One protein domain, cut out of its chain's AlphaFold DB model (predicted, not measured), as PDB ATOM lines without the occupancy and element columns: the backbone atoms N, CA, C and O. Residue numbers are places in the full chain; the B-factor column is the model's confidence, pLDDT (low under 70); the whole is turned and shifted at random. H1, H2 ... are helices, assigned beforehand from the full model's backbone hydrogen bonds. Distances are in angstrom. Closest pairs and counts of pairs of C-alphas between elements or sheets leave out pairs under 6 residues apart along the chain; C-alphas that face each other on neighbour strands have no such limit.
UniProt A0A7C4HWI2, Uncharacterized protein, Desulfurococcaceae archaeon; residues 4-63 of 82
ATOM      1  N   ARG A   4     147.410 185.286 113.816       86.38
ATOM      2  CA  ARG A   4     146.926 184.709 115.084       86.38
ATOM      3  C   ARG A   4     145.396 184.687 115.192       86.38
ATOM      4  O   ARG A   4     144.833 183.707 115.659       86.38
ATOM      5  N   LYS A   5     144.719 185.740 114.717       86.12
ATOM      6  CA  LYS A   5     143.252 185.838 114.713       86.12
ATOM      7  C   LYS A   5     142.636 184.888 113.682       86.12
ATOM      8  O   LYS A   5     141.607 184.287 113.958       86.12
ATOM      9  N   LEU A   6     143.294 184.711 112.533       91.62
ATOM     10  CA  LEU A   6     142.870 183.757 111.505       91.62
ATOM     11  C   LEU A   6     142.958 182.309 112.014       91.62
ATOM     12  O   LEU A   6     142.004 181.555 111.862       91.62
ATOM     13  N   ILE A   7     144.071 181.954 112.667       92.94
ATOM     14  CA  ILE A   7     144.266 180.625 113.263       92.94
ATOM     15  C   ILE A   7     143.216 180.374 114.347       92.94
ATOM     16  O   ILE A   7     142.576 179.334 114.324       92.94
ATOM     17  N   GLY A   8     142.970 181.342 115.237       89.94
ATOM     18  CA  GLY A   8     141.946 181.199 116.276       89.94
ATOM     19  C   GLY A   8     140.542 180.955 115.711       89.94
ATOM     20  O   GLY A   8     139.849 180.049 116.164       89.94
ATOM     21  N   ILE A   9     140.140 181.714 114.687       93.69
ATOM     22  CA  ILE A   9     138.838 181.532 114.025       93.69
ATOM     23  C   ILE A   9     138.763 180.165 113.339       93.69
ATOM     24  O   ILE A   9     137.759 179.469 113.477       93.69
ATOM     25  N   PHE A  10     139.825 179.760 112.640       93.62
ATOM     26  CA  PHE A  10     139.881 178.455 111.990       93.62
ATOM     27  C   PHE A  10     139.750 177.315 113.004       93.62
ATOM     28  O   PHE A  10     138.961 176.400 112.783       93.62
ATOM     29  N   THR A  11     140.444 177.399 114.142       93.19
ATOM     30  CA  THR A  11     140.339 176.402 115.213       93.19
ATOM     31  C   THR A  11     138.922 176.327 115.770       93.19
ATOM     32  O   THR A  11     138.404 175.229 115.922       93.19
ATOM     33  N   ILE A  12     138.259 177.462 116.017       94.31
ATOM     34  CA  ILE A  12     136.874 177.478 116.522       94.31
ATOM     35  C   ILE A  12     135.925 176.795 115.533       94.31
ATOM     36  O   ILE A  12     135.122 175.956 115.935       94.31
ATOM     37  N   ILE A  13     136.029 177.123 114.243       95.44
ATOM     38  CA  ILE A  13     135.185 176.526 113.200       95.44
ATOM     39  C   ILE A  13     135.467 175.025 113.082       95.44
ATOM     40  O   ILE A  13     134.531 174.229 113.031       95.44
ATOM     41  N   ALA A  14     136.739 174.624 113.087       93.44
ATOM     42  CA  ALA A  14     137.127 173.219 113.050       93.44
ATOM     43  C   ALA A  14     136.591 172.454 114.270       93.44
ATOM     44  O   ALA A  14     136.004 171.388 114.112       93.44
ATOM     45  N   SER A  15     136.714 173.012 115.476       92.50
ATOM     46  CA  SER A  15     136.162 172.419 116.697       92.50
ATOM     47  C   SER A  15     134.640 172.303 116.643       92.50
ATOM     48  O   SER A  15     134.102 171.258 117.004       92.50
ATOM     49  N   ALA A  16     133.945 173.332 116.153       93.88
ATOM     50  CA  ALA A  16     132.494 173.300 115.993       93.88
ATOM     51  C   ALA A  16     132.054 172.216 114.995       93.88
ATOM     52  O   ALA A  16     131.108 171.478 115.269       93.88
ATOM     53  N   LEU A  17     132.769 172.068 113.875       94.19
ATOM     54  CA  LEU A  17     132.508 171.019 112.885       94.19
ATOM     55  C   LEU A  17     132.742 169.619 113.452       94.19
ATOM     56  O   LEU A  17     131.899 168.744 113.270       94.19
ATOM     57  N   VAL A  18     133.849 169.409 114.167       91.56
ATOM     58  CA  VAL A  18     134.141 168.123 114.819       91.56
ATOM     59  C   VAL A  18     133.055 167.779 115.836       91.56
ATOM     60  O   VAL A  18     132.586 166.643 115.869       91.56
ATOM     61  N   LEU A  19     132.606 168.755 116.627       90.19
ATOM     62  CA  LEU A  19     131.561 168.551 117.629       90.19
ATOM     63  C   LEU A  19     130.203 168.229 116.990       90.19
ATOM     64  O   LEU A  19     129.517 167.306 117.434       90.19
ATOM     65  N   ALA A  20     129.836 168.935 115.919       90.56
ATOM     66  CA  ALA A  20     128.619 168.657 115.160       90.56
ATOM     67  C   ALA A  20     128.662 167.259 114.521       90.56
ATOM     68  O   ALA A  20     127.702 166.497 114.634       90.56
ATOM     69  N   PHE A  21     129.795 166.893 113.913       90.00
ATOM     70  CA  PHE A  21     129.995 165.580 113.302       90.00
ATOM     71  C   PHE A  21     129.926 164.458 114.342       90.00
ATOM     72  O   PHE A  21     129.211 163.479 114.152       90.00
ATOM     73  N   TYR A  22     130.595 164.625 115.481       86.56
ATOM     74  CA  TYR A  22     130.552 163.658 116.573       86.56
ATOM     75  C   TYR A  22     129.134 163.460 117.120       86.56
ATOM     76  O   TYR A  22     128.678 162.328 117.268       86.56
ATOM     77  N   THR A  23     128.406 164.555 117.350       87.25
ATOM     78  CA  THR A  23     127.009 164.505 117.808       87.25
ATOM     79  C   THR A  23     126.121 163.787 116.788       87.25
ATOM     80  O   THR A  23     125.294 162.957 117.164       87.25
ATOM     81  N   TYR A  24     126.335 164.025 115.491       87.50
ATOM     82  CA  TYR A  24     125.630 163.308 114.431       87.50
ATOM     83  C   TYR A  24     125.917 161.798 114.461       87.50
ATOM     84  O   TYR A  24     124.976 161.003 114.433       87.50
ATOM     85  N   LEU A  25     127.187 161.392 114.594       84.19
ATOM     86  CA  LEU A  25     127.559 159.973 114.684       84.19
ATOM     87  C   LEU A  25     126.956 159.275 115.905       84.19
ATOM     88  O   LEU A  25     126.694 158.075 115.857       84.19
ATOM     89  N   LEU A  26     126.757 160.004 117.000       80.94
ATOM     90  CA  LEU A  26     126.325 159.414 118.261       80.94
ATOM     91  C   LEU A  26     124.801 159.315 118.390       80.94
ATOM     92  O   LEU A  26     124.323 158.408 119.066       80.94
ATOM     93  N   PHE A  27     124.046 160.212 117.748       82.19
ATOM     94  CA  PHE A  27     122.584 160.276 117.891       82.19
ATOM     95  C   PHE A  27     121.798 159.923 116.628       82.19
ATOM     96  O   PHE A  27     120.691 159.404 116.740       82.19
ATOM     97  N   LEU A  28     122.327 160.219 115.437       82.19
ATOM     98  CA  LEU A  28     121.594 160.070 114.171       82.19
ATOM     99  C   LEU A  28     122.125 158.939 113.282       82.19
ATOM    100  O   LEU A  28     121.483 158.594 112.288       82.19
ATOM    101  N   ALA A  29     123.286 158.365 113.601       81.50
ATOM    102  CA  ALA A  29     123.849 157.269 112.825       81.50
ATOM    103  C   ALA A  29     123.201 155.916 113.157       81.50
ATOM    104  O   ALA A  29     122.515 155.731 114.158       81.50
ATOM    105  N   ARG A  30     123.461 154.936 112.285       84.94
ATOM    106  CA  ARG A  30     123.022 153.547 112.463       84.94
ATOM    107  C   ARG A  30     123.588 152.959 113.769       84.94
ATOM    108  O   ARG A  30     124.726 153.285 114.124       84.94
ATOM    109  N   PRO A  31     122.867 152.038 114.432       82.62
ATOM    110  CA  PRO A  31     123.259 151.488 115.737       82.62
ATOM    111  C   PRO A  31     124.653 150.836 115.744       82.62
ATOM    112  O   PRO A  31     125.374 150.900 116.742       82.62
ATOM    113  N   GLU A  32     125.079 150.260 114.618       86.19
ATOM    114  CA  GLU A  32     126.424 149.695 114.425       86.19
ATOM    115  C   GLU A  32     127.525 150.765 114.521       86.19
ATOM    116  O   GLU A  32     128.526 150.588 115.213       86.19
ATOM    117  N   ILE A  33     127.320 151.913 113.868       84.94
ATOM    118  CA  ILE A  33     128.284 153.022 113.831       84.94
ATOM    119  C   ILE A  33     128.320 153.725 115.188       84.94
ATOM    120  O   ILE A  33     129.393 154.090 115.670       84.94
ATOM    121  N   GLN A  34     127.163 153.871 115.832       83.75
ATOM    122  CA  GLN A  34     127.051 154.466 117.159       83.75
ATOM    123  C   GLN A  34     127.844 153.662 118.196       83.75
ATOM    124  O   GLN A  34     128.672 154.215 118.923       83.75
ATOM    125  N   SER A  35     127.641 152.345 118.236       85.00
ATOM    126  CA  SER A  35     128.329 151.472 119.190       85.00
ATOM    127  C   SER A  35     129.830 151.352 118.902       85.00
ATOM    128  O   SER A  35     130.627 151.293 119.841       85.00
ATOM    129  N   PHE A  36     130.248 151.399 117.635       87.88
ATOM    130  CA  PHE A  36     131.663 151.485 117.267       87.88
ATOM    131  C   PHE A  36     132.309 152.806 117.716       87.88
ATOM    132  O   PHE A  36     133.360 152.795 118.357       87.88
ATOM    133  N   THR A  37     131.647 153.934 117.448       87.56
ATOM    134  CA  THR A  37     132.116 155.275 117.835       87.56
ATOM    135  C   THR A  37     132.276 155.378 119.348       87.56
ATOM    136  O   THR A  37     133.302 155.852 119.829       87.56
ATOM    137  N   LEU A  38     131.303 154.862 120.103       88.06
ATOM    138  CA  LEU A  38     131.317 154.877 121.564       88.06
ATOM    139  C   LEU A  38     132.441 153.999 122.139       88.06
ATOM    140  O   LEU A  38     133.133 154.402 123.071       88.06
ATOM    141  N   LYS A  39     132.695 152.823 121.554       91.25
ATOM    142  CA  LYS A  39     133.836 151.980 121.951       91.25
ATOM    143  C   LYS A  39     135.171 152.685 121.724       91.25
ATOM    144  O   LYS A  39     136.025 152.661 122.608       91.25
ATOM    145  N   ILE A  40     135.341 153.324 120.566       92.62
ATOM    146  CA  ILE A  40     136.566 154.067 120.251       92.62
ATOM    147  C   ILE A  40     136.755 155.231 121.216       92.62
ATOM    148  O   ILE A  40     137.860 155.415 121.720       92.62
ATOM    149  N   THR A  41     135.712 156.009 121.503       91.50
ATOM    150  CA  THR A  41     135.853 157.179 122.377       91.50
ATOM    151  C   THR A  41     136.221 156.781 123.792       91.50
ATOM    152  O   THR A  41     137.150 157.355 124.357       91.50
ATOM    153  N   VAL A  42     135.583 155.743 124.334       92.56
ATOM    154  CA  VAL A  42     135.942 155.188 125.643       92.56
ATOM    155  C   VAL A  42     137.380 154.673 125.644       92.56
ATOM    156  O   VAL A  42     138.129 154.972 126.573       92.56
ATOM    157  N   PHE A  43     137.796 153.951 124.602       94.94
ATOM    158  CA  PHE A  43     139.167 153.452 124.491       94.94
ATOM    159  C   PHE A  43     140.194 154.591 124.458       94.94
ATOM    160  O   PHE A  43     141.152 154.575 125.228       94.94
ATOM    161  N   VAL A  44     139.978 155.609 123.621       95.12
ATOM    162  CA  VAL A  44     140.870 156.774 123.515       95.12
ATOM    163  C   VAL A  44     140.953 157.515 124.846       95.12
ATOM    164  O   VAL A  44     142.053 157.834 125.292       95.12
ATOM    165  N   ILE A  45     139.817 157.740 125.516       94.75
ATOM    166  CA  ILE A  45     139.785 158.359 126.845       94.75
ATOM    167  C   ILE A  45     140.620 157.531 127.827       94.75
ATOM    168  O   ILE A  45     141.505 158.080 128.478       94.75
ATOM    169  N   MET A  46     140.412 156.214 127.893       96.31
ATOM    170  CA  MET A  46     141.166 155.335 128.793       96.31
ATOM    171  C   MET A  46     142.674 155.375 128.532       96.31
ATOM    172  O   MET A  46     143.450 155.477 129.479       96.31
ATOM    173  N   VAL A  47     143.097 155.362 127.266       97.06
ATOM    174  CA  VAL A  47     144.516 155.479 126.894       97.06
ATOM    175  C   VAL A  47     145.093 156.822 127.339       97.06
ATOM    176  O   VAL A  47     146.182 156.858 127.913       97.06
ATOM    177  N   VAL A  48     144.365 157.924 127.129       96.81
ATOM    178  CA  VAL A  48     144.796 159.258 127.574       96.81
ATOM    179  C   VAL A  48     144.940 159.289 129.094       96.81
ATOM    180  O   VAL A  48     146.002 159.664 129.590       96.81
ATOM    181  N   PHE A  49     143.938 158.825 129.842       96.88
ATOM    182  CA  PHE A  49     144.019 158.747 131.302       96.88
ATOM    183  C   PHE A  49     145.197 157.889 131.763       96.88
ATOM    184  O   PHE A  49     145.975 158.326 132.610       96.88
ATOM    185  N   MET A  50     145.385 156.706 131.174       96.81
ATOM    186  CA  MET A  50     146.503 155.826 131.509       96.81
ATOM    187  C   MET A  50     147.848 156.509 131.241       96.81
ATOM    188  O   MET A  50     148.740 156.455 132.085       96.81
ATOM    189  N   SER A  51     147.989 157.203 130.110       96.56
ATOM    190  CA  SER A  51     149.212 157.940 129.784       96.56
ATOM    191  C   SER A  51     149.508 159.044 130.804       96.56
ATOM    192  O   SER A  51     150.645 159.173 131.254       96.56
ATOM    193  N   VAL A  52     148.480 159.776 131.251       96.44
ATOM    194  CA  VAL A  52     148.606 160.800 132.295       96.44
ATOM    195  C   VAL A  52     149.035 160.166 133.618       96.44
ATOM    196  O   VAL A  52     149.977 160.653 134.241       96.44
ATOM    197  N   PHE A  53     148.423 159.050 134.023       96.19
ATOM    198  CA  PHE A  53     148.820 158.331 135.237       96.19
ATOM    199  C   PHE A  53     150.261 157.826 135.181       96.19
ATOM    200  O   PHE A  53     150.978 157.944 136.172       96.19
ATOM    201  N   ILE A  54     150.709 157.312 134.034       95.44
ATOM    202  CA  ILE A  54     152.100 156.884 133.843       95.44
ATOM    203  C   ILE A  54     153.046 158.076 134.004       95.44
ATOM    204  O   ILE A  54     154.032 157.977 134.731       95.44
ATOM    205  N   VAL A  55     152.746 159.212 133.367       95.25
ATOM    206  CA  VAL A  55     153.579 160.421 133.464       95.25
ATOM    207  C   VAL A  55     153.646 160.928 134.906       95.25
ATOM    208  O   VAL A  55     154.738 161.221 135.394       95.25
ATOM    209  N   ILE A  56     152.512 160.978 135.610       93.31
ATOM    210  CA  ILE A  56     152.458 161.383 137.022       93.31
ATOM    211  C   ILE A  56     153.244 160.399 137.893       93.31
ATOM    212  O   ILE A  56     154.080 160.824 138.687       93.31
ATOM    213  N   GLY A  57     153.029 159.093 137.724       91.94
ATOM    214  CA  GLY A  57     153.735 158.056 138.476       91.94
ATOM    215  C   GLY A  57     155.249 158.117 138.275       91.94
ATOM    216  O   GLY A  57     156.007 158.043 139.241       91.94
ATOM    217  N   LEU A  58     155.704 158.343 137.040       92.00
ATOM    218  CA  LEU A  58     157.119 158.567 136.737       92.00
ATOM    219  C   LEU A  58     157.655 159.858 137.367       92.00
ATOM    220  O   LEU A  58     158.801 159.874 137.813       92.00
ATOM    221  N   GLY A  59     156.852 160.922 137.410       89.94
ATOM    222  CA  GLY A  59     157.198 162.166 138.098       89.94
ATOM    223  C   GLY A  59     157.407 161.955 139.597       89.94
ATOM    224  O   GLY A  59     158.433 162.371 140.133       89.94
ATOM    225  N   LEU A  60     156.494 161.233 140.252       87.75
ATOM    226  CA  LEU A  60     156.594 160.898 141.676       87.75
ATOM    227  C   LEU A  60     157.834 160.047 141.976       87.75
ATOM    228  O   LEU A  60     158.590 160.375 142.883       87.75
ATOM    229  N   LEU A  61     158.100 159.012 141.171       85.81
ATOM    230  CA  LEU A  61     159.291 158.165 141.333       85.81
ATOM    231  C   LEU A  61     160.607 158.923 141.129       85.81
ATOM    232  O   LEU A  61     161.617 158.578 141.737       85.81
ATOM    233  N   LYS A  62     160.615 159.931 140.253       80.50
ATOM    234  CA  LYS A  62     161.806 160.736 139.954       80.50
ATOM    235  C   LYS A  62     161.960 161.957 140.848       80.50
ATOM    236  O   LYS A  62     162.957 162.657 140.691       80.50
ATOM    237  N   THR A  63     161.012 162.243 141.741       74.00
ATOM    238  CA  THR A  63     161.141 163.387 142.645       74.00
ATOM    239  C   THR A  63     162.239 163.051 143.656       74.00
ATOM    240  O   THR A  63     162.047 162.131 144.453       74.00
TER     241      THR A  63
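What this domain is: This is residues 4 to 63 of the 82 residues of an uncharacterized protein of Desulfurococcaceae archaeon (UniProt A0A7C4HWI2). Two long helices meet near their ends as an open V, H2 the longer arm and H1 the other, with the tight link between them at the corner. Away from that corner both arms stick out free, residues 4 to 21 in H1 and 39 to 63 in and just after H2. The printed part has 60 residues with two named helices, H1 then H2, and no named strand; the class is all helix. It is extended, with a radius of gyration of the C-alphas of 17.1 A, and flat, spanning 48 by 39 by 9 A.

Where its parts are: Find C-alpha 31 at (123.259, 151.488, 115.737); from there H2, residues 31 to 62, runs 46.5 A to C-alpha 62 at (161.806, 160.736, 139.954). H1, residues 4 to 27, starts at C-alpha 4 at (146.926, 184.709, 115.084) and is 34.6 A long.

How they stand to each other: Look at residues 33 to 38 of H2, which alone touch H1, there with residues 25 to 27 alone. The closest C-alphas are those of Gln 34 and Leu 26, 5.1 A apart. The helices run opposite ways at a steep tilt of 54 degrees. In H1 and H2 every O i to N i+4 pair is within hydrogen-bond range.

The domain as a whole: The C-alphas farthest apart, those of Arg 30 and Thr 63, are 49.6 A apart. The printed part has no cut, the link from H1 to H2 is tight, and no printed residue is under 70 in pLDDT.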